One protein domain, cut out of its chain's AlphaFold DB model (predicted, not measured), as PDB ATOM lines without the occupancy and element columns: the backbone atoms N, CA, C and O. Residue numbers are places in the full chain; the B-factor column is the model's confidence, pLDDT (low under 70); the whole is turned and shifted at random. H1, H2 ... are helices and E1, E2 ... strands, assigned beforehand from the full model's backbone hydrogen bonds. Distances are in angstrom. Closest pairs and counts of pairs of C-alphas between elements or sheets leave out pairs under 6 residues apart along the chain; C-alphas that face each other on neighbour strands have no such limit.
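What this domain is: This is residues 141 to 286 and 300 to 349 of the 351 residues of an uncharacterized protein of Mycoplasma canis UFG4 (UniProt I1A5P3). A strongly twisted sheet of eight strands, with the long hairpin E4 and E5 along it, has two crossing helices, H2 and H5, packed on it; H2 meets the sheet with residues 255 to 267 and then runs on past it. H3 packs on H2 at residues 274 to 278, while H1 only grazes the sheet. The 196 printed residues, with five named helices and eight named strands, run E1 H1 E2 E3 E4 E5 E6 E7 H2 H3 H4 H5 E8. The sheet is antiparallel and branched at E5, and the class is mixed, helices and strands. The whole is compact, with a radius of gyration of the C-alphas of 17.2 A and spans of 52 by 47 by 32 A.

Where its parts are: Find C-alpha 141 at (50.073, -34.414, -14.099), where E1, residues 141 to 143, begins. Next come H1, residues 163 to 175, 18.4 A; E2, 179 to 181; and E3, 186 to 190. E4, residues 205 to 215, runs 31.8 A, and E5, 221 to 230, 29.4 A. E6, 237 to 241, runs on into E7, 244 to 248, at 66 degrees. H2, residues 255 to 286, runs 45.9 A from C-alpha 255 at (30.131, -40.243, -4.191). H3, 300 to 305, H4, 307 to 310, and H5, 320 to 333, 20.1 A, follow. E8, residues 341 to 348, runs 20.2 A to C-alpha 348 at (55.385, -27.810, -10.901).

How they stand to each other: Look first at E5: E4 lies on one side, with N 210 and O 226 2.9 A apart, and E6 and E7 on the other, with N 227 to O 240 at 2.9 A and N 223 to O 246 at 2.9 A. E3, E4, E5 and E6 form a meander, each strand the antiparallel neighbour of the one before; across E3 and E4, N 188 and O 213 are within hydrogen-bond range at 2.9 A. E8 is the neighbour of E7, N 245 to O 343 at 2.8 A, and of E1, N 142 to O 344 at 2.8 A; E1 also pairs with E2, N 141 to O 180 at 2.8 A. H5 lies over E7 at a height over the sheet of 8.9 A. With residues 261 to 273 alone, H2 touches H5 at a steep tilt of 61 degrees, the closest C-alphas being those of Gly 269 and Ala 322, 4.2 A. H2 touches H3 at a shallow tilt of 26 degrees, opposite ways, closest at C-alphas 274 and 305, 6.0 A. H4 and H2 are only just apart, at 8.1 A. Every O i to N i+4 pair is within hydrogen-bond range in H1, H2 and H5; H3 has 0 of 2, but 2 of 3 O i to N i+3 pairs, and H4 is too short for an O i to N i+4 pair.

The domain as a whole: The C-alphas of Ser 217 and Asp 286 are the two farthest apart, 57.5 A. Residues 287 to 299 are not printed, and C-alphas 286 and 300 stand 15.9 A apart across the cut. The links E1 to H1 and E3 to E4 are long. The mean pLDDT of the printed part is 90.5; look for values under 70 at residues 151 to 160, 251 to 252 and 336.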
ATOM      1  N   TYR A 141      50.205 -32.989 -14.325       95.25
ATOM      2  CA  TYR A 141      50.073 -34.414 -14.099       95.25
ATOM      3  C   TYR A 141      50.226 -35.170 -15.411       95.25
ATOM      4  O   TYR A 141      49.679 -34.768 -16.438       95.25
ATOM      5  N   VAL A 142      50.983 -36.259 -15.366       94.50
ATOM      6  CA  VAL A 142      51.251 -37.141 -16.501       94.50
ATOM      7  C   VAL A 142      50.242 -38.278 -16.467       94.50
ATOM      8  O   VAL A 142      50.079 -38.924 -15.431       94.50
ATOM      9  N   PHE A 143      49.571 -38.531 -17.585       94.81
ATOM     10  CA  PHE A 143      48.690 -39.679 -17.736       94.81
ATOM     11  C   PHE A 143      49.460 -40.971 -17.460       94.81
ATOM     12  O   PHE A 143      50.530 -41.205 -18.026       94.81
ATOM     13  N   ASN A 144      48.928 -41.795 -16.567       91.56
ATOM     14  CA  ASN A 144      49.604 -42.989 -16.095       91.56
ATOM     15  C   ASN A 144      48.592 -44.114 -15.899       91.56
ATOM     16  O   ASN A 144      48.162 -44.366 -14.779       91.56
ATOM     17  N   ASN A 145      48.235 -44.827 -16.958       88.56
ATOM     18  CA  ASN A 145      47.347 -45.989 -16.898       88.56
ATOM     19  C   ASN A 145      48.081 -47.317 -16.649       88.56
ATOM     20  O   ASN A 145      47.492 -48.371 -16.836       88.56
ATOM     21  N   TRP A 146      49.348 -47.291 -16.230       85.00
ATOM     22  CA  TRP A 146      50.203 -48.481 -16.225       85.00
ATOM     23  C   TRP A 146      50.386 -49.111 -14.842       85.00
ATOM     24  O   TRP A 146      50.079 -48.539 -13.797       85.00
ATOM     25  N   ARG A 147      50.962 -50.307 -14.798       86.50
ATOM     26  CA  ARG A 147      51.493 -50.868 -13.550       86.50
ATOM     27  C   ARG A 147      52.835 -50.226 -13.189       86.50
ATOM     28  O   ARG A 147      53.471 -49.576 -14.013       86.50
ATOM     29  N   SER A 148      53.286 -50.454 -11.957       83.12
ATOM     30  CA  SER A 148      54.602 -50.005 -11.457       83.12
ATOM     31  C   SER A 148      55.797 -50.468 -12.306       83.12
ATOM     32  O   SER A 148      56.853 -49.839 -12.285       83.12
ATOM     33  N   ASP A 149      55.643 -51.569 -13.046       77.81
ATOM     34  CA  ASP A 149      56.650 -52.159 -13.927       77.81
ATOM     35  C   ASP A 149      56.462 -51.781 -15.406       77.81
ATOM     36  O   ASP A 149      57.163 -52.335 -16.251       77.81
ATOM     37  N   PHE A 150      55.526 -50.874 -15.722       74.00
ATOM     38  CA  PHE A 150      55.145 -50.475 -17.088       74.00
ATOM     39  C   PHE A 150      54.786 -51.643 -18.010       74.00
ATOM     40  O   PHE A 150      54.823 -51.519 -19.232       74.00
ATOM     41  N   LYS A 151      54.453 -52.804 -17.444       68.25
ATOM     42  CA  LYS A 151      54.012 -53.942 -18.236       68.25
ATOM     43  C   LYS A 151      52.505 -53.875 -18.390       68.25
ATOM     44  O   LYS A 151      51.791 -53.851 -17.382       68.25
ATOM     45  N   ASP A 152      52.043 -53.990 -19.629       63.16
ATOM     46  CA  ASP A 152      50.635 -54.246 -19.935       63.16
ATOM     47  C   ASP A 152      50.126 -55.421 -19.097       63.16
ATOM     48  O   ASP A 152      50.885 -56.358 -18.762       63.16
ATOM     49  N   TYR A 153      48.853 -55.393 -18.714       59.62
ATOM     50  CA  TYR A 153      48.238 -56.590 -18.157       59.62
ATOM     51  C   TYR A 153      48.087 -57.638 -19.258       59.62
ATOM     52  O   TYR A 153      47.083 -57.722 -19.947       59.62
ATOM     53  N   LYS A 154      49.092 -58.500 -19.395       58.62
ATOM     54  CA  LYS A 154      48.948 -59.731 -20.169       58.62
ATOM     55  C   LYS A 154      48.219 -60.733 -19.289       58.62
ATOM     56  O   LYS A 154      48.801 -61.259 -18.330       58.62
ATOM     57  N   ASN A 155      46.934 -60.954 -19.560       51.50
ATOM     58  CA  ASN A 155      46.236 -62.076 -18.948       51.50
ATOM     59  C   ASN A 155      46.948 -63.374 -19.371       51.50
ATOM     60  O   ASN A 155      47.429 -63.471 -20.499       51.50
ATOM     61  N   ALA A 156      47.018 -64.377 -18.494       47.16
ATOM     62  CA  ALA A 156      47.596 -65.675 -18.860       47.16
ATOM     63  C   ALA A 156      46.873 -66.293 -20.077       47.16
ATOM     64  O   ALA A 156      47.503 -66.982 -20.877       47.16
ATOM     65  N   ASP A 157      45.592 -65.947 -20.242       51.56
ATOM     66  CA  ASP A 157      44.709 -66.417 -21.312       51.56
ATOM     67  C   ASP A 157      44.702 -65.517 -22.563       51.56
ATOM     68  O   ASP A 157      44.158 -65.908 -23.591       51.56
ATOM     69  N   SER A 158      45.294 -64.316 -22.507       56.88
ATOM     70  CA  SER A 158      45.352 -63.385 -23.643       56.88
ATOM     71  C   SER A 158      46.697 -62.666 -23.670       56.88
ATOM     72  O   SER A 158      46.904 -61.640 -23.018       56.88
ATOM     73  N   LYS A 159      47.638 -63.233 -24.432       60.44
ATOM     74  CA  LYS A 159      48.967 -62.637 -24.655       60.44
ATOM     75  C   LYS A 159      48.909 -61.325 -25.454       60.44
ATOM     76  O   LYS A 159      49.881 -60.568 -25.391       60.44
ATOM     77  N   ASP A 160      47.774 -61.068 -26.108       64.50
ATOM     78  CA  ASP A 160      47.503 -59.948 -27.016       64.50
ATOM     79  C   ASP A 160      46.481 -58.947 -26.432       64.50
ATOM     80  O   ASP A 160      45.727 -58.308 -27.162       64.50
ATOM     81  N   ASP A 161      46.400 -58.822 -25.101       73.25
ATOM     82  CA  ASP A 161      45.562 -57.798 -24.461       73.25
ATOM     83  C   ASP A 161      46.123 -56.388 -24.728       73.25
ATOM     84  O   ASP A 161      47.080 -55.946 -24.095       73.25
ATOM     85  N   GLU A 162      45.527 -55.690 -25.697       79.88
ATOM     86  CA  GLU A 162      45.869 -54.311 -26.071       79.88
ATOM     87  C   GLU A 162      45.028 -53.250 -25.335       79.88
ATOM     88  O   GLU A 162      45.010 -52.088 -25.748       79.88
ATOM     89  N   SER A 163      44.283 -53.611 -24.285       81.62
ATOM     90  CA  SER A 163      43.370 -52.674 -23.609       81.62
ATOM     91  C   SER A 163      44.081 -51.425 -23.077       81.62
ATOM     92  O   SER A 163      43.642 -50.313 -23.366       81.62
ATOM     93  N   ASP A 164      45.216 -51.586 -22.393       84.12
ATOM     94  CA  ASP A 164      45.983 -50.455 -21.855       84.12
ATOM     95  C   ASP A 164      46.476 -49.516 -22.980       84.12
ATOM     96  O   ASP A 164      46.393 -48.290 -22.867       84.12
ATOM     97  N   LYS A 165      46.928 -50.084 -24.106       86.38
ATOM     98  CA  LYS A 165      47.350 -49.323 -25.292       86.38
ATOM     99  C   LYS A 165      46.185 -48.550 -25.913       86.38
ATOM    100  O   LYS A 165      46.350 -47.378 -26.238       86.38
ATOM    101  N   LYS A 166      45.011 -49.171 -26.045       87.56
ATOM    102  CA  LYS A 166      43.815 -48.515 -26.597       87.56
ATOM    103  C   LYS A 166      43.388 -47.319 -25.753       87.56
ATOM    104  O   LYS A 166      43.186 -46.244 -26.303       87.56
ATOM    105  N   VAL A 167      43.354 -47.469 -24.427       88.56
ATOM    106  CA  VAL A 167      43.033 -46.356 -23.514       88.56
ATOM    107  C   VAL A 167      44.044 -45.215 -23.672       88.56
ATOM    108  O   VAL A 167      43.665 -44.046 -23.737       88.56
ATOM    109  N   PHE A 168      45.337 -45.532 -23.779       89.81
ATOM    110  CA  PHE A 168      46.370 -44.527 -24.028       89.81
ATOM    111  C   PHE A 168      46.158 -43.779 -25.353       89.81
ATOM    112  O   PHE A 168      46.210 -42.547 -25.383       89.81
ATOM    113  N   GLU A 169      45.907 -44.506 -26.444       90.56
ATOM    114  CA  GLU A 169      45.670 -43.925 -27.769       90.56
ATOM    115  C   GLU A 169      44.407 -43.055 -27.791       90.56
ATOM    116  O   GLU A 169      44.420 -41.980 -28.393       90.56
ATOM    117  N   GLU A 170      43.343 -43.469 -27.103       90.19
ATOM    118  CA  GLU A 170      42.103 -42.700 -26.962       90.19
ATOM    119  C   GLU A 170      42.327 -41.380 -26.220       90.19
ATOM    120  O   GLU A 170      41.940 -40.320 -26.723       90.19
ATOM    121  N   VAL A 171      43.008 -41.418 -25.069       90.75
ATOM    122  CA  VAL A 171      43.346 -40.212 -24.300       90.75
ATOM    123  C   VAL A 171      44.231 -39.283 -25.127       90.75
ATOM    124  O   VAL A 171      43.943 -38.090 -25.231       90.75
ATOM    125  N   TYR A 172      45.268 -39.816 -25.779       92.50
ATOM    126  CA  TYR A 172      46.167 -39.016 -26.608       92.50
ATOM    127  C   TYR A 172      45.452 -38.395 -27.812       92.50
ATOM    128  O   TYR A 172      45.654 -37.218 -28.107       92.50
ATOM    129  N   LYS A 173      44.577 -39.147 -28.489       92.69
ATOM    130  CA  LYS A 173      43.790 -38.652 -29.627       92.69
ATOM    131  C   LYS A 173      42.804 -37.561 -29.213       92.69
ATOM    132  O   LYS A 173      42.596 -36.623 -29.980       92.69
ATOM    133  N   LYS A 174      42.197 -37.680 -28.029       89.31
ATOM    134  CA  LYS A 174      41.231 -36.708 -27.494       89.31
ATOM    135  C   LYS A 174      41.902 -35.417 -27.024       89.31
ATOM    136  O   LYS A 174      41.427 -34.334 -27.345       89.31
ATOM    137  N   GLU A 175      42.980 -35.530 -26.255       87.50
ATOM    138  CA  GLU A 175      43.596 -34.398 -25.543       87.50
ATOM    139  C   GLU A 175      44.798 -33.799 -26.306       87.50
ATOM    140  O   GLU A 175      45.237 -32.687 -26.013       87.50
ATOM    141  N   GLY A 176      45.374 -34.529 -27.270       89.69
ATOM    142  CA  GLY A 176      46.579 -34.143 -28.022       89.69
ATOM    143  C   GLY A 176      47.878 -34.167 -27.205       89.69
ATOM    144  O   GLY A 176      48.952 -33.868 -27.724       89.69
ATOM    145  N   LYS A 177      47.794 -34.497 -25.914       90.75
ATOM    146  CA  LYS A 177      48.902 -34.553 -24.956       90.75
ATOM    147  C   LYS A 177      48.552 -35.488 -23.802       90.75
ATOM    148  O   LYS A 177      47.389 -35.730 -23.514       90.75
ATOM    149  N   LEU A 178      49.579 -35.943 -23.091       91.12
ATOM    150  CA  LEU A 178      49.444 -36.764 -21.878       91.12
ATOM    151  C   LEU A 178      49.565 -35.941 -20.590       91.12
ATOM    152  O   LEU A 178      49.600 -36.497 -19.499       91.12
ATOM    153  N   LEU A 179      49.691 -34.620 -20.722       91.88
ATOM    154  CA  LEU A 179      49.867 -33.696 -19.610       91.88
ATOM    155  C   LEU A 179      48.566 -32.951 -19.342       91.88
ATOM    156  O   LEU A 179      48.059 -32.251 -20.223       91.88
ATOM    157  N   LYS A 180      48.081 -33.039 -18.105       92.38
ATOM    158  CA  LYS A 180      46.867 -32.362 -17.649       92.38
ATOM    159  C   LYS A 180      47.167 -31.448 -16.466       92.38
ATOM    160  O   LYS A 180      48.018 -31.750 -15.633       92.38
ATOM    161  N   VAL A 181      46.480 -30.311 -16.419       92.88
ATOM    162  CA  VAL A 181      46.540 -29.340 -15.319       92.88
ATOM    163  C   VAL A 181      45.115 -29.130 -14.831       92.88
ATOM    164  O   VAL A 181      44.215 -28.943 -15.646       92.88
ATOM    165  N   PHE A 182      44.916 -29.138 -13.518       91.88
ATOM    166  CA  PHE A 182      43.602 -29.021 -12.883       91.88
ATOM    167  C   PHE A 182      43.434 -27.620 -12.263       91.88
ATOM    168  O   PHE A 182      43.303 -27.487 -11.049       91.88
ATOM    169  N   LYS A 183      43.517 -26.559 -13.089       90.12
ATOM    170  CA  LYS A 183      43.594 -25.156 -12.612       90.12
ATOM    171  C   LYS A 183      42.328 -24.688 -11.879       90.12
ATOM    172  O   LYS A 183      42.443 -24.039 -10.843       90.12
ATOM    173  N   ASP A 184      41.155 -25.056 -12.389       91.44
ATOM    174  CA  ASP A 184      39.859 -24.506 -11.953       91.44
ATOM    175  C   ASP A 184      39.103 -25.413 -10.967       91.44
ATOM    176  O   ASP A 184      37.895 -25.286 -10.770       91.44
ATOM    177  N   TYR A 185      39.817 -26.344 -10.332       94.25
ATOM    178  CA  TYR A 185      39.243 -27.279  -9.371       94.25
ATOM    179  C   TYR A 185      39.252 -26.700  -7.959       94.25
ATOM    180  O   TYR A 185      40.253 -26.166  -7.477       94.25
ATOM    181  N   SER A 186      38.132 -26.863  -7.261       94.19
ATOM    182  CA  SER A 186      37.945 -26.414  -5.883       94.19
ATOM    183  C   SER A 186      37.768 -27.597  -4.937       94.19
ATOM    184  O   SER A 186      37.115 -28.583  -5.274       94.19
ATOM    185  N   ILE A 187      38.356 -27.515  -3.743       95.50
ATOM    186  CA  ILE A 187      38.235 -28.570  -2.728       95.50
ATOM    187  C   ILE A 187      36.802 -28.636  -2.217       95.50
ATOM    188  O   ILE A 187      36.291 -27.659  -1.664       95.50
ATOM    189  N   LYS A 188      36.196 -29.815  -2.371       94.56
ATOM    190  CA  LYS A 188      34.821 -30.084  -1.968       94.56
ATOM    191  C   LYS A 188      34.758 -30.749  -0.599       94.56
ATOM    192  O   LYS A 188      34.097 -30.221   0.289       94.56
ATOM    193  N   GLU A 189      35.426 -31.889  -0.435       96.06
ATOM    194  CA  GLU A 189      35.330 -32.712   0.777       96.06
ATOM    195  C   GLU A 189      36.454 -33.756   0.871       96.06
ATOM    196  O   GLU A 189      37.102 -34.085  -0.124       96.06
ATOM    197  N   PHE A 190      36.629 -34.313   2.071       98.06
ATOM    198  CA  PHE A 190      37.297 -35.597   2.275       98.06
ATOM    199  C   PHE A 190      36.238 -36.697   2.385       98.06
ATOM    200  O   PHE A 190      35.199 -36.500   3.018       98.06
ATOM    201  N   SER A 191      36.503 -37.863   1.804       97.88
ATOM    202  CA  SER A 191      35.659 -39.041   1.997       97.88
ATOM    203  C   SER A 191      35.756 -39.575   3.429       97.88
ATOM    204  O   SER A 191      36.666 -39.240   4.192       97.88
ATOM    205  N   ASN A 192      34.891 -40.539   3.752       97.44
ATOM    206  CA  ASN A 192      35.111 -41.411   4.904       97.44
ATOM    207  C   ASN A 192      36.464 -42.135   4.813       97.44
ATOM    208  O   ASN A 192      37.098 -42.205   3.755       97.44
ATOM    209  N   GLU A 193      36.893 -42.685   5.943       98.12
ATOM    210  CA  GLU A 193      38.063 -43.549   6.022       98.12
ATOM    211  C   GLU A 193      37.656 -44.999   5.789       98.12
ATOM    212  O   GLU A 193      36.776 -45.529   6.470       98.12
ATOM    213  N   TYR A 194      38.359 -45.664   4.885       98.44
ATOM    214  CA  TYR A 194      38.134 -47.061   4.556       98.44
ATOM    215  C   TYR A 194      39.354 -47.870   4.966       98.44
ATOM    216  O   TYR A 194      40.491 -47.492   4.685       98.44
ATOM    217  N   LYS A 195      39.138 -48.981   5.668       97.44
ATOM    218  CA  LYS A 195      40.231 -49.833   6.136       97.44
ATOM    219  C   LYS A 195      40.886 -50.534   4.946       97.44
ATOM    220  O   LYS A 195      40.195 -51.162   4.149       97.44
ATOM    221  N   ILE A 196      42.213 -50.475   4.868       97.00
ATOM    222  CA  ILE A 196      42.979 -51.341   3.974       97.00
ATOM    223  C   ILE A 196      43.254 -52.638   4.715       97.00
ATOM    224  O   ILE A 196      43.628 -52.639   5.890       97.00
ATOM    225  N   GLU A 197      43.031 -53.757   4.043       91.94
ATOM    226  CA  GLU A 197      43.175 -55.041   4.697       91.94
ATOM    227  C   GLU A 197      44.639 -55.342   5.028       91.94
ATOM    228  O   GLU A 197      45.543 -55.158   4.207       91.94
ATOM    229  N   THR A 198      44.850 -55.800   6.258       92.00
ATOM    230  CA  THR A 198      46.155 -56.168   6.801       92.00
ATOM    231  C   THR A 198      46.634 -57.500   6.245       92.00
ATOM    232  O   THR A 198      45.889 -58.480   6.194       92.00
ATOM    233  N   MET A 199      47.910 -57.552   5.890       92.81
ATOM    234  CA  MET A 199      48.626 -58.766   5.516       92.81
ATOM    235  C   MET A 199      49.508 -59.237   6.676       92.81
ATOM    236  O   MET A 199      49.921 -58.451   7.521       92.81
ATOM    237  N   LYS A 200      49.849 -60.530   6.714       92.12
ATOM    238  CA  LYS A 200      50.627 -61.144   7.812       92.12
ATOM    239  C   LYS A 200      51.974 -60.455   8.093       92.12
ATOM    240  O   LYS A 200      52.482 -60.522   9.206       92.12
ATOM    241  N   THR A 201      52.579 -59.852   7.075       95.19
ATOM    242  CA  THR A 201      53.900 -59.209   7.137       95.19
ATOM    243  C   THR A 201      53.843 -57.696   7.333       95.19
ATOM    244  O   THR A 201      54.894 -57.052   7.263       95.19
ATOM    245  N   ASP A 202      52.645 -57.143   7.532       97.06
ATOM    246  CA  ASP A 202      52.426 -55.721   7.789       97.06
ATOM    247  C   ASP A 202      53.044 -55.295   9.121       97.06
ATOM    248  O   ASP A 202      53.174 -56.087  10.057       97.06
ATOM    249  N   LYS A 203      53.499 -54.044   9.165       97.00
ATOM    250  CA  LYS A 203      54.216 -53.456  10.302       97.00
ATOM    251  C   LYS A 203      53.528 -52.220  10.860       97.00
ATOM    252  O   LYS A 203      53.766 -51.870  12.012       97.00
ATOM    253  N   PHE A 204      52.746 -51.531  10.045       97.69
ATOM    254  CA  PHE A 204      51.948 -50.392  10.446       97.69
ATOM    255  C   PHE A 204      50.597 -50.844  10.995       97.69
ATOM    256  O   PHE A 204      50.077 -51.922  10.711       97.69
ATOM    257  N   PHE A 205      50.017 -49.967  11.800       97.31
ATOM    258  CA  PHE A 205      48.732 -50.153  12.445       97.31
ATOM    259  C   PHE A 205      47.698 -49.230  11.809       97.31
ATOM    260  O   PHE A 205      48.028 -48.157  11.298       97.31
ATOM    261  N   ASN A 206      46.431 -49.649  11.861       96.06
ATOM    262  CA  ASN A 206      45.280 -48.848  11.439       96.06
ATOM    263  C   ASN A 206      45.416 -48.229  10.038       96.06
ATOM    264  O   ASN A 206      44.992 -47.094   9.821       96.06
ATOM    265  N   VAL A 207      45.983 -48.981   9.087       98.19
ATOM    266  CA  VAL A 207      46.124 -48.521   7.702       98.19
ATOM    267  C   VAL A 207      44.748 -48.322   7.069       98.19
ATOM    268  O   VAL A 207      43.923 -49.239   6.991       98.19
ATOM    269  N   LYS A 208      44.502 -47.098   6.618       98.38
ATOM    270  CA  LYS A 208      43.250 -46.642   6.020       98.38
ATOM    271  C   LYS A 208      43.537 -45.825   4.770       98.38
ATOM    272  O   LYS A 208      44.617 -45.255   4.626       98.38
ATOM    273  N   ILE A 209      42.546 -45.735   3.897       98.75
ATOM    274  CA  ILE A 209      42.528 -44.830   2.752       98.75
ATOM    275  C   ILE A 209      41.350 -43.862   2.871       98.75
ATOM    276  O   ILE A 209      40.267 -44.228   3.329       98.75
ATOM    277  N   THR A 210      41.574 -42.625   2.462       98.69
ATOM    278  CA  THR A 210      40.558 -41.589   2.261       98.69
ATOM    279  C   THR A 210      40.853 -40.878   0.941       98.69
ATOM    280  O   THR A 210      41.963 -40.968   0.408       98.69
ATOM    281  N   PHE A 211      39.860 -40.192   0.392       98.50
ATOM    282  CA  PHE A 211      39.965 -39.461  -0.860       98.50
ATOM    283  C   PHE A 211      39.658 -37.991  -0.623       98.50
ATOM    284  O   PHE A 211      38.617 -37.654  -0.064       98.50
ATOM    285  N   LEU A 212      40.541 -37.115  -1.091       98.44
ATOM    286  CA  LEU A 212      40.227 -35.698  -1.221       98.44
ATOM    287  C   LEU A 212      39.570 -35.471  -2.583       98.44
ATOM    288  O   LEU A 212      40.205 -35.720  -3.611       98.44
ATOM    289  N   ARG A 213      38.321 -34.998  -2.584       97.12
ATOM    290  CA  ARG A 213      37.590 -34.653  -3.805       97.12
ATOM    291  C   ARG A 213      37.695 -33.168  -4.111       97.12
ATOM    292  O   ARG A 213      37.429 -32.319  -3.253       97.12
ATOM    293  N   LEU A 214      38.014 -32.867  -5.365       96.50
ATOM    294  CA  LEU A 214      37.904 -31.530  -5.926       96.50
ATOM    295  C   LEU A 214      36.965 -31.546  -7.129       96.50
ATOM    296  O   LEU A 214      36.911 -32.541  -7.848       96.50
ATOM    297  N   VAL A 215      36.253 -30.442  -7.342       95.06
ATOM    298  CA  VAL A 215      35.252 -30.293  -8.407       95.06
ATOM    299  C   VAL A 215      35.471 -28.975  -9.145       95.06
ATOM    300  O   VAL A 215      35.772 -27.958  -8.506       95.06
ATOM    301  N   ASP A 216      35.352 -29.000 -10.471       94.56
ATOM    302  CA  ASP A 216      35.412 -27.809 -11.326       94.56
ATOM    303  C   ASP A 216      34.015 -27.215 -11.611       94.56
ATOM    304  O   ASP A 216      32.979 -27.734 -11.187       94.56
ATOM    305  N   SER A 217      33.962 -26.103 -12.347       91.06
ATOM    306  CA  SER A 217      32.702 -25.449 -12.731       91.06
ATOM    307  C   SER A 217      31.838 -26.253 -13.708       91.06
ATOM    308  O   SER A 217      30.663 -25.935 -13.883       91.06
ATOM    309  N   HIS A 218      32.407 -27.265 -14.362       90.69
ATOM    310  CA  HIS A 218      31.721 -28.148 -15.305       90.69
ATOM    311  C   HIS A 218      31.251 -29.445 -14.644       90.69
ATOM    312  O   HIS A 218      30.759 -30.334 -15.336       90.69
ATOM    313  N   ASN A 219      31.364 -29.535 -13.315       89.19
ATOM    314  CA  ASN A 219      31.022 -30.719 -12.544       89.19
ATOM    315  C   ASN A 219      31.858 -31.944 -12.962       89.19
ATOM    316  O   ASN A 219      31.381 -33.075 -12.931       89.19
ATOM    317  N   ASN A 220      33.106 -31.726 -13.378       93.31
ATOM    318  CA  ASN A 220      34.119 -32.771 -13.414       93.31
ATOM    319  C   ASN A 220      34.745 -32.884 -12.029       93.31
ATOM    320  O   ASN A 220      34.973 -31.881 -11.347       93.31
ATOM    321  N   SER A 221      35.094 -34.105 -11.650       95.06
ATOM    322  CA  SER A 221      35.628 -34.394 -10.327       95.06
ATOM    323  C   SER A 221      36.994 -35.050 -10.428       95.06
ATOM    324  O   SER A 221      37.241 -35.897 -11.285       95.06
ATOM    325  N   ILE A 222      37.878 -34.689  -9.506       96.19
ATOM    326  CA  ILE A 222      39.127 -35.409  -9.282       96.19
ATOM    327  C   ILE A 222      39.187 -35.939  -7.858       96.19
ATOM    328  O   ILE A 222      38.760 -35.261  -6.920       96.19
ATOM    329  N   LEU A 223      39.761 -37.130  -7.700       97.25
ATOM    330  CA  LEU A 223      40.090 -37.709  -6.403       97.25
ATOM    331  C   LEU A 223      41.593 -37.838  -6.224       97.25
ATOM    332  O   LEU A 223      42.284 -38.352  -7.101       97.25
ATOM    333  N   ILE A 224      42.073 -37.453  -5.046       98.38
ATOM    334  CA  ILE A 224      43.446 -37.695  -4.608       98.38
ATOM    335  C   ILE A 224      43.405 -38.771  -3.523       98.38
ATOM    336  O   ILE A 224      42.846 -38.517  -2.451       98.38
ATOM    337  N   PRO A 225      43.980 -39.959  -3.764       98.44
ATOM    338  CA  PRO A 225      44.073 -40.998  -2.751       98.44
ATOM    339  C   PRO A 225      45.102 -40.631  -1.678       98.44
ATOM    340  O   PRO A 225      46.250 -40.280  -1.988       98.44
ATOM    341  N   ILE A 226      44.694 -40.751  -0.416       98.75
ATOM    342  CA  ILE A 226      45.494 -40.430   0.766       98.75
ATOM    343  C   ILE A 226      45.448 -41.620   1.720       98.75
ATOM    344  O   ILE A 226      44.371 -42.078   2.103       98.75
ATOM    345  N   PHE A 227      46.616 -42.103   2.134       98.75
ATOM    346  CA  PHE A 227      46.713 -43.135   3.160       98.75
ATOM    347  C   PHE A 227      46.958 -42.520   4.532       98.75
ATOM    348  O   PHE A 227      47.753 -41.591   4.677       98.75
ATOM    349  N   LEU A 228      46.298 -43.090   5.535       98.69
ATOM    350  CA  LEU A 228      46.496 -42.802   6.950       98.69
ATOM    351  C   LEU A 228      46.949 -44.080   7.648       98.69
ATOM    352  O   LEU A 228      46.405 -45.152   7.377       98.69
ATOM    353  N   TYR A 229      47.941 -43.991   8.525       98.25
ATOM    354  CA  TYR A 229      48.493 -45.158   9.218       98.25
ATOM    355  C   TYR A 229      49.180 -44.758  10.525       98.25
ATOM    356  O   TYR A 229      49.353 -43.579  10.808       98.25
ATOM    357  N   GLN A 230      49.569 -45.734  11.340       98.06
ATOM    358  CA  GLN A 230      50.331 -45.524  12.572       98.06
ATOM    359  C   GLN A 230      51.562 -46.432  12.578       98.06
ATOM    360  O   GLN A 230      51.482 -47.600  12.201       98.06
ATOM    361  N   LYS A 231      52.712 -45.918  13.024       96.62
ATOM    362  CA  LYS A 231      53.957 -46.711  13.115       96.62
ATOM    363  C   LYS A 231      53.997 -47.638  14.330       96.62
ATOM    364  O   LYS A 231      54.722 -48.626  14.317       96.62
ATOM    365  N   THR A 232      53.233 -47.317  15.368       96.06
ATOM    366  CA  THR A 232      53.113 -48.098  16.601       96.06
ATOM    367  C   THR A 232      51.647 -48.243  16.978       96.06
ATOM    368  O   THR A 232      50.819 -47.407  16.609       96.06
ATOM    369  N   GLU A 233      51.324 -49.280  17.745       91.12
ATOM    370  CA  GLU A 233      49.994 -49.444  18.327       91.12
ATOM    371  C   GLU A 233      49.679 -48.222  19.208       91.12
ATOM    372  O   GLU A 233      50.445 -47.886  20.110       91.12
ATOM    373  N   ASN A 234      48.596 -47.504  18.893       89.94
ATOM    374  CA  ASN A 234      48.204 -46.225  19.512       89.94
ATOM    375  C   ASN A 234      49.145 -45.026  19.266       89.94
ATOM    376  O   ASN A 234      49.048 -44.022  19.971       89.94
ATOM    377  N   GLY A 235      50.032 -45.099  18.268       93.00
ATOM    378  CA  GLY A 235      50.886 -43.975  17.872       93.00
ATOM    379  C   GLY A 235      50.134 -42.835  17.178       93.00
ATOM    380  O   GLY A 235      48.933 -42.914  16.901       93.00
ATOM    381  N   ASP A 236      50.859 -41.767  16.852       95.19
ATOM    382  CA  ASP A 236      50.302 -40.673  16.060       95.19
ATOM    383  C   ASP A 236      49.972 -41.119  14.634       95.19
ATOM    384  O   ASP A 236      50.606 -42.015  14.066       95.19
ATOM    385  N   THR A 237      48.913 -40.523  14.082       97.25
ATOM    386  CA  THR A 237      48.498 -40.780  12.706       97.25
ATOM    387  C   THR A 237      49.467 -40.099  11.753       97.25
ATOM    388  O   THR A 237      49.657 -38.888  11.793       97.25
ATOM    389  N   GLU A 238      50.041 -40.896  10.872       97.75
ATOM    390  CA  GLU A 238      50.874 -40.483   9.757       97.75
ATOM    391  C   GLU A 238      50.019 -40.389   8.491       97.75
ATOM    392  O   GLU A 238      48.995 -41.069   8.358       97.75
ATOM    393  N   ILE A 239      50.462 -39.566   7.545       98.12
ATOM    394  CA  ILE A 239      49.792 -39.338   6.266       98.12
ATOM    395  C   ILE A 239      50.739 -39.591   5.100       98.12
ATOM    396  O   ILE A 239      51.926 -39.273   5.147       98.12
ATOM    397  N   LEU A 240      50.185 -40.146   4.026       97.94
ATOM    398  CA  LEU A 240      50.826 -40.227   2.725       97.94
ATOM    399  C   LEU A 240      49.850 -39.761   1.648       97.94
ATOM    400  O   LEU A 240      48.870 -40.451   1.355       97.94
ATOM    401  N   ILE A 241      50.156 -38.634   1.010       97.88
ATOM    402  CA  ILE A 241      49.566 -38.298  -0.286       97.88
ATOM    403  C   ILE A 241      50.303 -39.091  -1.369       97.88
ATOM    404  O   ILE A 241      51.528 -39.169  -1.389       97.88
ATOM    405  N   THR A 242      49.565 -39.705  -2.284       96.69
ATOM    406  CA  THR A 242      50.159 -40.598  -3.297       96.69
ATOM    407  C   THR A 242      50.798 -39.858  -4.472       96.69
ATOM    408  O   THR A 242      51.639 -40.413  -5.174       96.69
ATOM    409  N   GLY A 243      50.405 -38.605  -4.703       96.00
ATOM    410  CA  GLY A 243      50.758 -37.871  -5.918       96.00
ATOM    411  C   GLY A 243      49.958 -38.321  -7.146       96.00
ATOM    412  O   GLY A 243      50.154 -37.762  -8.221       96.00
ATOM    413  N   ASP A 244      49.049 -39.289  -7.002       97.50
ATOM    414  CA  ASP A 244      48.116 -39.703  -8.046       97.50
ATOM    415  C   ASP A 244      46.790 -38.943  -7.951       97.50
ATOM    416  O   ASP A 244      46.331 -38.557  -6.873       97.50
ATOM    417  N   ILE A 245      46.164 -38.763  -9.109       97.50
ATOM    418  CA  ILE A 245      44.836 -38.194  -9.300       97.50
ATOM    419  C   ILE A 245      44.005 -39.160 -10.135       97.50
ATOM    420  O   ILE A 245      44.447 -39.624 -11.187       97.50
ATOM    421  N   PHE A 246      42.776 -39.417  -9.696       97.06
ATOM    422  CA  PHE A 246      41.751 -40.109 -10.473       97.06
ATOM    423  C   PHE A 246      40.776 -39.072 -11.023       97.06
ATOM    424  O   PHE A 246      40.113 -38.385 -10.250       97.06
ATOM    425  N   ASN A 247      40.717 -38.936 -12.345       95.25
ATOM    426  CA  ASN A 247      39.875 -37.964 -13.035       95.25
ATOM    427  C   ASN A 247      38.577 -38.609 -13.529       95.25
ATOM    428  O   ASN A 247      38.636 -39.630 -14.214       95.25
ATOM    429  N   PHE A 248      37.452 -37.963 -13.227       93.25
ATOM    430  CA  PHE A 248      36.089 -38.334 -13.604       93.25
ATOM    431  C   PHE A 248      35.493 -37.198 -14.438       93.25
ATOM    432  O   PHE A 248      35.524 -36.038 -14.017       93.25
ATOM    433  N   GLU A 249      34.951 -37.512 -15.610       87.50
ATOM    434  CA  GLU A 249      34.301 -36.522 -16.474       87.50
ATOM    435  C   GLU A 249      32.780 -36.553 -16.260       87.50
ATOM    436  O   GLU A 249      32.223 -37.610 -16.011       87.50
ATOM    437  N   ASN A 250      32.068 -35.429 -16.366       75.62
ATOM    438  CA  ASN A 250      30.591 -35.410 -16.307       75.62
ATOM    439  C   ASN A 250      29.996 -36.154 -15.080       75.62
ATOM    440  O   ASN A 250      29.252 -37.130 -15.215       75.62
ATOM    441  N   ASP A 251      30.354 -35.726 -13.871       67.81
ATOM    442  CA  ASP A 251      30.104 -36.464 -12.632       67.81
ATOM    443  C   ASP A 251      28.719 -36.181 -12.005       67.81
ATOM    444  O   ASP A 251      28.498 -35.140 -11.402       67.81
ATOM    445  N   ASN A 252      27.787 -37.135 -12.084       62.31
ATOM    446  CA  ASN A 252      26.460 -37.054 -11.444       62.31
ATOM    447  C   ASN A 252      26.187 -38.209 -10.459       62.31
ATOM    448  O   ASN A 252      25.046 -38.642 -10.295       62.31
ATOM    449  N   ASN A 253      27.225 -38.737  -9.808       72.12
ATOM    450  CA  ASN A 253      27.128 -40.002  -9.079       72.12
ATOM    451  C   ASN A 253      27.025 -39.856  -7.550       72.12
ATOM    452  O   ASN A 253      27.422 -38.853  -6.957       72.12
ATOM    453  N   ASP A 254      26.539 -40.917  -6.893       89.44
ATOM    454  CA  ASP A 254      26.621 -41.061  -5.435       89.44
ATOM    455  C   ASP A 254      28.075 -41.318  -5.011       89.44
ATOM    456  O   ASP A 254      28.599 -42.438  -5.054       89.44
ATOM    457  N   TRP A 255      28.729 -40.243  -4.581       92.06
ATOM    458  CA  TRP A 255      30.131 -40.243  -4.191       92.06
ATOM    459  C   TRP A 255      30.462 -41.182  -3.040       92.06
ATOM    460  O   TRP A 255      31.551 -41.757  -3.028       92.06
ATOM    461  N   LYS A 256      29.533 -41.415  -2.106       94.12
ATOM    462  CA  LYS A 256      29.782 -42.327  -0.984       94.12
ATOM    463  C   LYS A 256      30.028 -43.751  -1.485       94.12
ATOM    464  O   LYS A 256      30.948 -44.413  -1.002       94.12
ATOM    465  N   ILE A 257      29.244 -44.181  -2.475       93.62
ATOM    466  CA  ILE A 257      29.382 -45.493  -3.120       93.62
ATOM    467  C   ILE A 257      30.684 -45.556  -3.921       93.62
ATOM    468  O   ILE A 257      31.392 -46.561  -3.849       93.62
ATOM    469  N   ILE A 258      31.032 -44.492  -4.655       93.88
ATOM    470  CA  ILE A 258      32.283 -44.440  -5.431       93.88
ATOM    471  C   ILE A 258      33.498 -44.607  -4.518       93.88
ATOM    472  O   ILE A 258      34.352 -45.454  -4.788       93.88
ATOM    473  N   TYR A 259      33.568 -43.833  -3.432       96.94
ATOM    474  CA  TYR A 259      34.676 -43.903  -2.482       96.94
ATOM    475  C   TYR A 259      34.830 -45.309  -1.897       96.94
ATOM    476  O   TYR A 259      35.935 -45.851  -1.871       96.94
ATOM    477  N   GLU A 260      33.723 -45.917  -1.467       96.88
ATOM    478  CA  GLU A 260      33.724 -47.255  -0.877       96.88
ATOM    479  C   GLU A 260      34.170 -48.321  -1.879       96.88
ATOM    480  O   GLU A 260      35.055 -49.124  -1.579       96.88
ATOM    481  N   LYS A 261      33.621 -48.295  -3.098       96.19
ATOM    482  CA  LYS A 261      34.012 -49.221  -4.167       96.19
ATOM    483  C   LYS A 261      35.494 -49.103  -4.507       96.19
ATOM    484  O   LYS A 261      36.189 -50.117  -4.557       96.19
ATOM    485  N   LEU A 262      35.996 -47.885  -4.710       97.19
ATOM    486  CA  LEU A 262      37.408 -47.670  -5.029       97.19
ATOM    487  C   LEU A 262      38.316 -48.130  -3.891       97.19
ATOM    488  O   LEU A 262      39.290 -48.830  -4.152       97.19
ATOM    489  N   ALA A 263      37.992 -47.804  -2.639       98.31
ATOM    490  CA  ALA A 263      38.761 -48.273  -1.491       98.31
ATOM    491  C   ALA A 263      38.809 -49.807  -1.413       98.31
ATOM    492  O   ALA A 263      39.887 -50.382  -1.226       98.31
ATOM    493  N   ASN A 264      37.670 -50.469  -1.627       98.19
ATOM    494  CA  ASN A 264      37.589 -51.927  -1.653       98.19
ATOM    495  C   ASN A 264      38.448 -52.510  -2.778       98.19
ATOM    496  O   ASN A 264      39.248 -53.409  -2.526       98.19
ATOM    497  N   TYR A 265      38.378 -51.962  -3.995       98.12
ATOM    498  CA  TYR A 265      39.188 -52.465  -5.108       98.12
ATOM    499  C   TYR A 265      40.679 -52.180  -4.948       98.12
ATOM    500  O   TYR A 265      41.494 -52.989  -5.381       98.12
ATOM    501  N   ILE A 266      41.063 -51.092  -4.281       98.44
ATOM    502  CA  ILE A 266      42.464 -50.840  -3.921       98.44
ATOM    503  C   ILE A 266      42.943 -51.895  -2.914       98.44
ATOM    504  O   ILE A 266      44.017 -52.474  -3.089       98.44
ATOM    505  N   SER A 267      42.140 -52.198  -1.891       97.88
ATOM    506  CA  SER A 267      42.454 -53.243  -0.905       97.88
ATOM    507  C   SER A 267      42.559 -54.633  -1.553       97.88
ATOM    508  O   SER A 267      43.522 -55.368  -1.319       97.88
ATOM    509  N   GLU A 268      41.625 -54.981  -2.442       97.31
ATOM    510  CA  GLU A 268      41.683 -56.217  -3.229       97.31
ATOM    511  C   GLU A 268      42.913 -56.267  -4.139       97.31
ATOM    512  O   GLU A 268      43.618 -57.276  -4.173       97.31
ATOM    513  N   GLY A 269      43.198 -55.181  -4.863       96.00
ATOM    514  CA  GLY A 269      44.319 -55.094  -5.792       96.00
ATOM    515  C   GLY A 269      45.658 -55.314  -5.094       96.00
ATOM    516  O   GLY A 269      46.516 -56.037  -5.604       96.00
ATOM    517  N   ARG A 270      45.814 -54.768  -3.881       95.06
ATOM    518  CA  ARG A 270      46.975 -55.018  -3.017       95.06
ATOM    519  C   ARG A 270      47.189 -56.518  -2.790       95.06
ATOM    520  O   ARG A 270      48.286 -57.027  -3.027       95.06
ATOM    521  N   LYS A 271      46.140 -57.233  -2.379       94.81
ATOM    522  CA  LYS A 271      46.191 -58.685  -2.149       94.81
ATOM    523  C   LYS A 271      46.431 -59.471  -3.428       94.81
ATOM    524  O   LYS A 271      47.243 -60.391  -3.434       94.81
ATOM    525  N   TYR A 272      45.748 -59.096  -4.505       94.19
ATOM    526  CA  TYR A 272      45.820 -59.778  -5.790       94.19
ATOM    527  C   TYR A 272      47.265 -59.868  -6.297       94.19
ATOM    528  O   TYR A 272      47.732 -60.952  -6.645       94.19
ATOM    529  N   PHE A 273      48.011 -58.759  -6.293       91.38
ATOM    530  CA  PHE A 273      49.393 -58.763  -6.784       91.38
ATOM    531  C   PHE A 273      50.377 -59.476  -5.850       91.38
ATOM    532  O   PHE A 273      51.320 -60.111  -6.338       91.38
ATOM    533  N   ALA A 274      50.148 -59.426  -4.536       92.88
ATOM    534  CA  ALA A 274      50.920 -60.221  -3.587       92.88
ATOM    535  C   ALA A 274      50.707 -61.725  -3.832       92.88
ATOM    536  O   ALA A 274      51.677 -62.466  -4.005       92.88
ATOM    537  N   GLN A 275      49.447 -62.158  -3.953       93.06
ATOM    538  CA  GLN A 275      49.098 -63.559  -4.186       93.06
ATOM    539  C   GLN A 275      49.606 -64.059  -5.539       93.06
ATOM    540  O   GLN A 275      50.223 -65.115  -5.612       93.06
ATOM    541  N   LYS A 276      49.454 -63.269  -6.609       90.62
ATOM    542  CA  LYS A 276      49.966 -63.623  -7.942       90.62
ATOM    543  C   LYS A 276      51.473 -63.894  -7.927       90.62
ATOM    544  O   LYS A 276      51.956 -64.772  -8.645       90.62
ATOM    545  N   THR A 277      52.211 -63.152  -7.104       89.75
ATOM    546  CA  THR A 277      53.653 -63.345  -6.932       89.75
ATOM    547  C   THR A 277      53.955 -64.609  -6.141       89.75
ATOM    548  O   THR A 277      54.802 -65.391  -6.567       89.75
ATOM    549  N   ILE A 278      53.233 -64.852  -5.046       92.06
ATOM    550  CA  ILE A 278      53.328 -66.097  -4.272       92.06
ATOM    551  C   ILE A 278      53.067 -67.312  -5.163       92.06
ATOM    552  O   ILE A 278      53.892 -68.219  -5.207       92.06
ATOM    553  N   ASP A 279      51.971 -67.307  -5.921       92.38
ATOM    554  CA  ASP A 279      51.575 -68.423  -6.781       92.38
ATOM    555  C   ASP A 279      52.630 -68.706  -7.853       92.38
ATOM    556  O   ASP A 279      52.940 -69.859  -8.150       92.38
ATOM    557  N   TYR A 280      53.214 -67.654  -8.433       90.19
ATOM    558  CA  TYR A 280      54.308 -67.797  -9.389       90.19
ATOM    559  C   TYR A 280      55.552 -68.426  -8.750       90.19
ATOM    560  O   TYR A 280      56.107 -69.371  -9.307       90.19
ATOM    561  N   GLN A 281      55.965 -67.943  -7.579       91.19
ATOM    562  CA  GLN A 281      57.144 -68.456  -6.878       91.19
ATOM    563  C   GLN A 281      56.938 -69.889  -6.389       91.19
ATOM    564  O   GLN A 281      57.855 -70.702  -6.470       91.19
ATOM    565  N   LYS A 282      55.722 -70.222  -5.949       91.56
ATOM    566  CA  LYS A 282      55.346 -71.581  -5.571       91.56
ATOM    567  C   LYS A 282      55.453 -72.533  -6.759       91.56
ATOM    568  O   LYS A 282      56.093 -73.566  -6.636       91.56
ATOM    569  N   ARG A 283      54.949 -72.146  -7.939       90.56
ATOM    570  CA  ARG A 283      55.116 -72.951  -9.164       90.56
ATOM    571  C   ARG A 283      56.586 -73.192  -9.520       90.56
ATOM    572  O   ARG A 283      56.930 -74.306  -9.891       90.56
ATOM    573  N   LEU A 284      57.447 -72.177  -9.409       89.31
ATOM    574  CA  LEU A 284      58.888 -72.346  -9.654       89.31
ATOM    575  C   LEU A 284      59.542 -73.279  -8.627       89.31
ATOM    576  O   LEU A 284      60.388 -74.097  -8.983       89.31
ATOM    577  N   PHE A 285      59.149 -73.160  -7.360       88.50
ATOM    578  CA  PHE A 285      59.625 -74.023  -6.284       88.50
ATOM    579  C   PHE A 285      59.212 -75.484  -6.511       88.50
ATOM    580  O   PHE A 285      60.065 -76.367  -6.457       88.50
ATOM    581  N   ASP A 286      57.944 -75.725  -6.849       87.75
ATOM    582  CA  ASP A 286      57.399 -77.061  -7.116       87.75
ATOM    583  C   ASP A 286      58.055 -77.711  -8.354       87.75
ATOM    584  O   ASP A 286      58.196 -78.926  -8.413       87.75
ATOM    585  N   LYS A 300      58.555 -65.286   3.312       91.25
ATOM    586  CA  LYS A 300      59.720 -64.692   2.642       91.25
ATOM    587  C   LYS A 300      59.311 -63.749   1.511       91.25
ATOM    588  O   LYS A 300      59.870 -62.661   1.418       91.25
ATOM    589  N   PHE A 301      58.339 -64.141   0.692       90.19
ATOM    590  CA  PHE A 301      57.886 -63.351  -0.455       90.19
ATOM    591  C   PHE A 301      56.907 -62.248  -0.047       90.19
ATOM    592  O   PHE A 301      56.988 -61.135  -0.559       90.19
ATOM    593  N   LEU A 302      56.040 -62.508   0.937       91.25
ATOM    594  CA  LEU A 302      55.104 -61.506   1.462       91.25
ATOM    595  C   LEU A 302      55.798 -60.272   2.057       91.25
ATOM    596  O   LEU A 302      55.248 -59.173   1.998       91.25
ATOM    597  N   LYS A 303      57.026 -60.410   2.574       93.38
ATOM    598  CA  LYS A 303      57.814 -59.278   3.099       93.38
ATOM    599  C   LYS A 303      58.053 -58.171   2.069       93.38
ATOM    600  O   LYS A 303      58.166 -57.013   2.472       93.38
ATOM    601  N   ASP A 304      58.084 -58.498   0.780       92.00
ATOM    602  CA  ASP A 304      58.234 -57.516  -0.298       92.00
ATOM    603  C   ASP A 304      56.924 -56.768  -0.621       92.00
ATOM    604  O   ASP A 304      56.958 -55.787  -1.362       92.00
ATOM    605  N   TYR A 305      55.792 -57.207  -0.058       94.00
ATOM    606  CA  TYR A 305      54.441 -56.661  -0.262       94.00
ATOM    607  C   TYR A 305      53.796 -56.140   1.035       94.00
ATOM    608  O   TYR A 305      52.590 -55.886   1.080       94.00
ATOM    609  N   ASN A 306      54.580 -55.977   2.104       96.12
ATOM    610  CA  ASN A 306      54.072 -55.375   3.335       96.12
ATOM    611  C   ASN A 306      53.685 -53.902   3.143       96.12
ATOM    612  O   ASN A 306      54.058 -53.245   2.169       96.12
ATOM    613  N   ASP A 307      52.934 -53.384   4.101       97.44
ATOM    614  CA  ASP A 307      52.473 -51.997   4.145       97.44
ATOM    615  C   ASP A 307      53.590 -50.944   4.068       97.44
ATOM    616  O   ASP A 307      53.405 -49.925   3.411       97.44
ATOM    617  N   VAL A 308      54.772 -51.190   4.641       97.00
ATOM    618  CA  VAL A 308      55.924 -50.278   4.509       97.00
ATOM    619  C   VAL A 308      56.316 -50.096   3.045       97.00
ATOM    620  O   VAL A 308      56.578 -48.978   2.610       97.00
ATOM    621  N   LYS A 309      56.363 -51.187   2.275       96.12
ATOM    622  CA  LYS A 309      56.680 -51.151   0.840       96.12
ATOM    623  C   LYS A 309      55.515 -50.588   0.036       96.12
ATOM    624  O   LYS A 309      55.733 -49.776  -0.857       96.12
ATOM    625  N   PHE A 310      54.293 -50.969   0.397       97.25
ATOM    626  CA  PHE A 310      53.067 -50.492  -0.232       97.25
ATOM    627  C   PHE A 310      52.912 -48.964  -0.133       97.25
ATOM    628  O   PHE A 310      52.524 -48.324  -1.108       97.25
ATOM    629  N   LEU A 311      53.262 -48.381   1.017       97.00
ATOM    630  CA  LEU A 311      53.146 -46.951   1.323       97.00
ATOM    631  C   LEU A 311      54.442 -46.155   1.067       97.00
ATOM    632  O   LEU A 311      54.573 -45.019   1.514       97.00
ATOM    633  N   GLN A 312      55.413 -46.714   0.345       94.88
ATOM    634  CA  GLN A 312      56.627 -46.000  -0.049       94.88
ATOM    635  C   GLN A 312      56.513 -45.572  -1.519       94.88
ATOM    636  O   GLN A 312      56.467 -46.432  -2.396       94.88
ATOM    637  N   ASN A 313      56.502 -44.259  -1.805       92.75
ATOM    638  CA  ASN A 313      56.259 -43.729  -3.160       92.75
ATOM    639  C   ASN A 313      57.164 -44.376  -4.225       92.75
ATOM    640  O   ASN A 313      56.683 -44.761  -5.281       92.75
ATOM    641  N   TYR A 314      58.450 -44.566  -3.917       92.56
ATOM    642  CA  TYR A 314      59.442 -45.145  -4.831       92.56
ATOM    643  C   TYR A 314      59.802 -46.586  -4.475       92.56
ATOM    644  O   TYR A 314      60.973 -46.973  -4.425       92.56
ATOM    645  N   ASN A 315      58.784 -47.400  -4.202       92.69
ATOM    646  CA  ASN A 315      58.945 -48.842  -4.155       92.69
ATOM    647  C   ASN A 315      58.268 -49.520  -5.346       92.69
ATOM    648  O   ASN A 315      57.115 -49.238  -5.652       92.69
ATOM    649  N   LYS A 316      58.934 -50.508  -5.956       89.88
ATOM    650  CA  LYS A 316      58.356 -51.322  -7.043       89.88
ATOM    651  C   LYS A 316      57.012 -51.987  -6.688       89.88
ATOM    652  O   LYS A 316      56.237 -52.286  -7.582       89.88
ATOM    653  N   ASN A 317      56.751 -52.242  -5.405       92.00
ATOM    654  CA  ASN A 317      55.531 -52.882  -4.906       92.00
ATOM    655  C   ASN A 317      54.625 -51.893  -4.153       92.00
ATOM    656  O   ASN A 317      53.848 -52.298  -3.287       92.00
ATOM    657  N   ASN A 318      54.740 -50.599  -4.457       94.62
ATOM    658  CA  ASN A 318      53.882 -49.568  -3.890       94.62
ATOM    659  C   ASN A 318      52.404 -49.721  -4.328       94.62
ATOM    660  O   ASN A 318      52.010 -50.624  -5.077       94.62
ATOM    661  N   TYR A 319      51.578 -48.778  -3.889       96.06
ATOM    662  CA  TYR A 319      50.154 -48.670  -4.206       96.06
ATOM    663  C   TYR A 319      49.794 -48.602  -5.702       96.06
ATOM    664  O   TYR A 319      48.636 -48.846  -6.043       96.06
ATOM    665  N   MET A 320      50.726 -48.327  -6.622       94.94
ATOM    666  CA  MET A 320      50.398 -48.111  -8.040       94.94
ATOM    667  C   MET A 320      49.764 -49.334  -8.704       94.94
ATOM    668  O   MET A 320      48.874 -49.185  -9.543       94.94
ATOM    669  N   ASN A 321      50.184 -50.543  -8.322       93.12
ATOM    670  CA  ASN A 321      49.575 -51.771  -8.834       93.12
ATOM    671  C   ASN A 321      48.132 -51.923  -8.327       93.12
ATOM    672  O   ASN A 321      47.239 -52.271  -9.096       93.12
ATOM    673  N   ALA A 322      47.882 -51.601  -7.056       96.00
ATOM    674  CA  ALA A 322      46.535 -51.618  -6.495       96.00
ATOM    675  C   ALA A 322      45.622 -50.573  -7.158       96.00
ATOM    676  O   ALA A 322      44.469 -50.873  -7.451       96.00
ATOM    677  N   PHE A 323      46.145 -49.383  -7.466       97.12
ATOM    678  CA  PHE A 323      45.404 -48.349  -8.198       97.12
ATOM    679  C   PHE A 323      45.065 -48.787  -9.619       97.12
ATOM    680  O   PHE A 323      43.931 -48.615 -10.053       97.12
ATOM    681  N   TYR A 324      46.024 -49.397 -10.320       94.38
ATOM    682  CA  TYR A 324      45.798 -49.965 -11.648       94.38
ATOM    683  C   TYR A 324      44.662 -51.000 -11.630       94.38
ATOM    684  O   TYR A 324      43.719 -50.909 -12.412       94.38
ATOM    685  N   TYR A 325      44.709 -51.948 -10.687       94.56
ATOM    686  CA  TYR A 325      43.648 -52.945 -10.522       94.56
ATOM    687  C   TYR A 325      42.294 -52.292 -10.236       94.56
ATOM    688  O   TYR A 325      41.300 -52.645 -10.869       94.56
ATOM    689  N   ALA A 326      42.260 -51.326  -9.315       96.44
ATOM    690  CA  ALA A 326      41.028 -50.667  -8.912       96.44
ATOM    691  C   ALA A 326      40.351 -49.926 -10.063       96.44
ATOM    692  O   ALA A 326      39.155 -50.110 -10.280       96.44
ATOM    693  N   ILE A 327      41.117 -49.153 -10.829       94.81
ATOM    694  CA  ILE A 327      40.604 -48.386 -11.968       94.81
ATOM    695  C   ILE A 327      40.098 -49.312 -13.064       94.81
ATOM    696  O   ILE A 327      38.985 -49.132 -13.546       94.81
ATOM    697  N   ASN A 328      40.860 -50.350 -13.410       92.38
ATOM    698  CA  ASN A 328      40.437 -51.286 -14.446       92.38
ATOM    699  C   ASN A 328      39.192 -52.073 -14.041       92.38
ATOM    700  O   ASN A 328      38.320 -52.314 -14.875       92.38
ATOM    701  N   LYS A 329      39.082 -52.466 -12.770       93.06
ATOM    702  CA  LYS A 329      37.880 -53.132 -12.264       93.06
ATOM    703  C   LYS A 329      36.675 -52.187 -12.292       93.06
ATOM    704  O   LYS A 329      35.612 -52.580 -12.759       93.06
ATOM    705  N   PHE A 330      36.863 -50.939 -11.871       93.00
ATOM    706  CA  PHE A 330      35.810 -49.928 -11.857       93.00
ATOM    707  C   PHE A 330      35.328 -49.564 -13.272       93.00
ATOM    708  O   PHE A 330      34.132 -49.602 -13.541       93.00
ATOM    709  N   ASN A 331      36.242 -49.295 -14.207       91.19
ATOM    710  CA  ASN A 331      35.904 -48.935 -15.589       91.19
ATOM    711  C   ASN A 331      35.185 -50.073 -16.331       91.19
ATOM    712  O   ASN A 331      34.273 -49.816 -17.115       91.19
ATOM    713  N   LYS A 332      35.536 -51.336 -16.036       89.31
ATOM    714  CA  LYS A 332      34.813 -52.506 -16.561       89.31
ATOM    715  C   LYS A 332      33.358 -52.551 -16.091       89.31
ATOM    716  O   LYS A 332      32.488 -52.888 -16.887       89.31
ATOM    717  N   GLU A 333      33.080 -52.206 -14.832       87.81
ATOM    718  CA  GLU A 333      31.699 -52.128 -14.321       87.81
ATOM    719  C   GLU A 333      30.891 -51.015 -14.971       87.81
ATOM    720  O   GLU A 333      29.701 -51.192 -15.219       87.81
ATOM    721  N   LEU A 334      31.541 -49.895 -15.280       80.62
ATOM    722  CA  LEU A 334      30.929 -48.787 -16.005       80.62
ATOM    723  C   LEU A 334      30.759 -49.059 -17.507       80.62
ATOM    724  O   LEU A 334      30.331 -48.173 -18.237       80.62
ATOM    725  N   GLN A 335      31.125 -50.249 -17.996       78.62
ATOM    726  CA  GLN A 335      31.093 -50.587 -19.424       78.62
ATOM    727  C   GLN A 335      31.858 -49.572 -20.296       78.62
ATOM    728  O   GLN A 335      31.538 -49.376 -21.465       78.62
ATOM    729  N   ASN A 336      32.903 -48.956 -19.729       69.56
ATOM    730  CA  ASN A 336      33.705 -47.885 -20.329       69.56
ATOM    731  C   ASN A 336      32.958 -46.563 -20.600       69.56
ATOM    732  O   ASN A 336      33.489 -45.685 -21.282       69.56
ATOM    733  N   GLU A 337      31.769 -46.367 -20.034       71.75
ATOM    734  CA  GLU A 337      31.129 -45.055 -19.974       71.75
ATOM    735  C   GLU A 337      31.708 -44.264 -18.794       71.75
ATOM    736  O   GLU A 337      31.818 -44.780 -17.688       71.75
ATOM    737  N   ASN A 338      32.111 -43.008 -19.011       77.62
ATOM    738  CA  ASN A 338      32.732 -42.169 -17.976       77.62
ATOM    739  C   ASN A 338      33.930 -42.832 -17.254       77.62
ATOM    740  O   ASN A 338      33.968 -42.972 -16.030       77.62
ATOM    741  N   MET A 339      34.914 -43.273 -18.041       87.88
ATOM    742  CA  MET A 339      36.104 -43.932 -17.512       87.88
ATOM    743  C   MET A 339      36.899 -43.038 -16.560       87.88
ATOM    744  O   MET A 339      37.189 -41.873 -16.845       87.88
ATOM    745  N   ILE A 340      37.359 -43.649 -15.472       92.69
ATOM    746  CA  ILE A 340      38.365 -43.069 -14.597       92.69
ATOM    747  C   ILE A 340      39.706 -43.089 -15.321       92.69
ATOM    748  O   ILE A 340      40.205 -44.150 -15.709       92.69
ATOM    749  N   HIS A 341      40.332 -41.920 -15.413       94.12
ATOM    750  CA  HIS A 341      41.696 -41.774 -15.910       94.12
ATOM    751  C   HIS A 341      42.643 -41.427 -14.764       94.12
ATOM    752  O   HIS A 341      42.412 -40.459 -14.034       94.12
ATOM    753  N   ARG A 342      43.731 -42.191 -14.610       95.62
ATOM    754  CA  ARG A 342      44.769 -41.898 -13.613       95.62
ATOM    755  C   ARG A 342      45.842 -40.992 -14.186       95.62
ATOM    756  O   ARG A 342      46.379 -41.257 -15.262       95.62
ATOM    757  N   TYR A 343      46.220 -39.993 -13.406       96.50
ATOM    758  CA  TYR A 343      47.371 -39.154 -13.674       96.50
ATOM    759  C   TYR A 343      48.271 -39.096 -12.442       96.50
ATOM    760  O   TYR A 343      47.777 -39.054 -11.323       96.50
ATOM    761  N   THR A 344      49.582 -39.053 -12.640       96.19
ATOM    762  CA  THR A 344      50.571 -38.965 -11.559       96.19
ATOM    763  C   THR A 344      51.294 -37.628 -11.639       96.19
ATOM    764  O   THR A 344      51.552 -37.119 -12.732       96.19
ATOM    765  N   TRP A 345      51.604 -37.031 -10.492       95.69
ATOM    766  CA  TRP A 345      52.268 -35.735 -10.416       95.69
ATOM    767  C   TRP A 345      53.600 -35.758 -11.168       95.69
ATOM    768  O   TRP A 345      54.480 -36.576 -10.894       95.69
ATOM    769  N   GLY A 346      53.702 -34.877 -12.162       91.12
ATOM    770  CA  GLY A 346      54.853 -34.785 -13.049       91.12
ATOM    771  C   GLY A 346      55.715 -33.574 -12.749       91.12
ATOM    772  O   GLY A 346      56.909 -33.724 -12.558       91.12
ATOM    773  N   PHE A 347      55.126 -32.375 -12.723       86.81
ATOM    774  CA  PHE A 347      55.892 -31.124 -12.677       86.81
ATOM    775  C   PHE A 347      55.179 -30.050 -11.863       86.81
ATOM    776  O   PHE A 347      53.948 -30.050 -11.754       86.81
ATOM    777  N   VAL A 348      55.944 -29.082 -11.364       82.94
ATOM    778  CA  VAL A 348      55.385 -27.810 -10.901       82.94
ATOM    779  C   VAL A 348      55.283 -26.878 -12.111       82.94
ATOM    780  O   VAL A 348      56.287 -26.518 -12.720       82.94
ATOM    781  N   ASN A 349      54.061 -26.523 -12.495       72.00
ATOM    782  CA  ASN A 349      53.767 -25.587 -13.571       72.00
ATOM    783  C   ASN A 349      53.396 -24.222 -12.983       72.00
ATOM    784  O   ASN A 349      52.228 -23.923 -12.752       72.00
TER     785      ASN A 349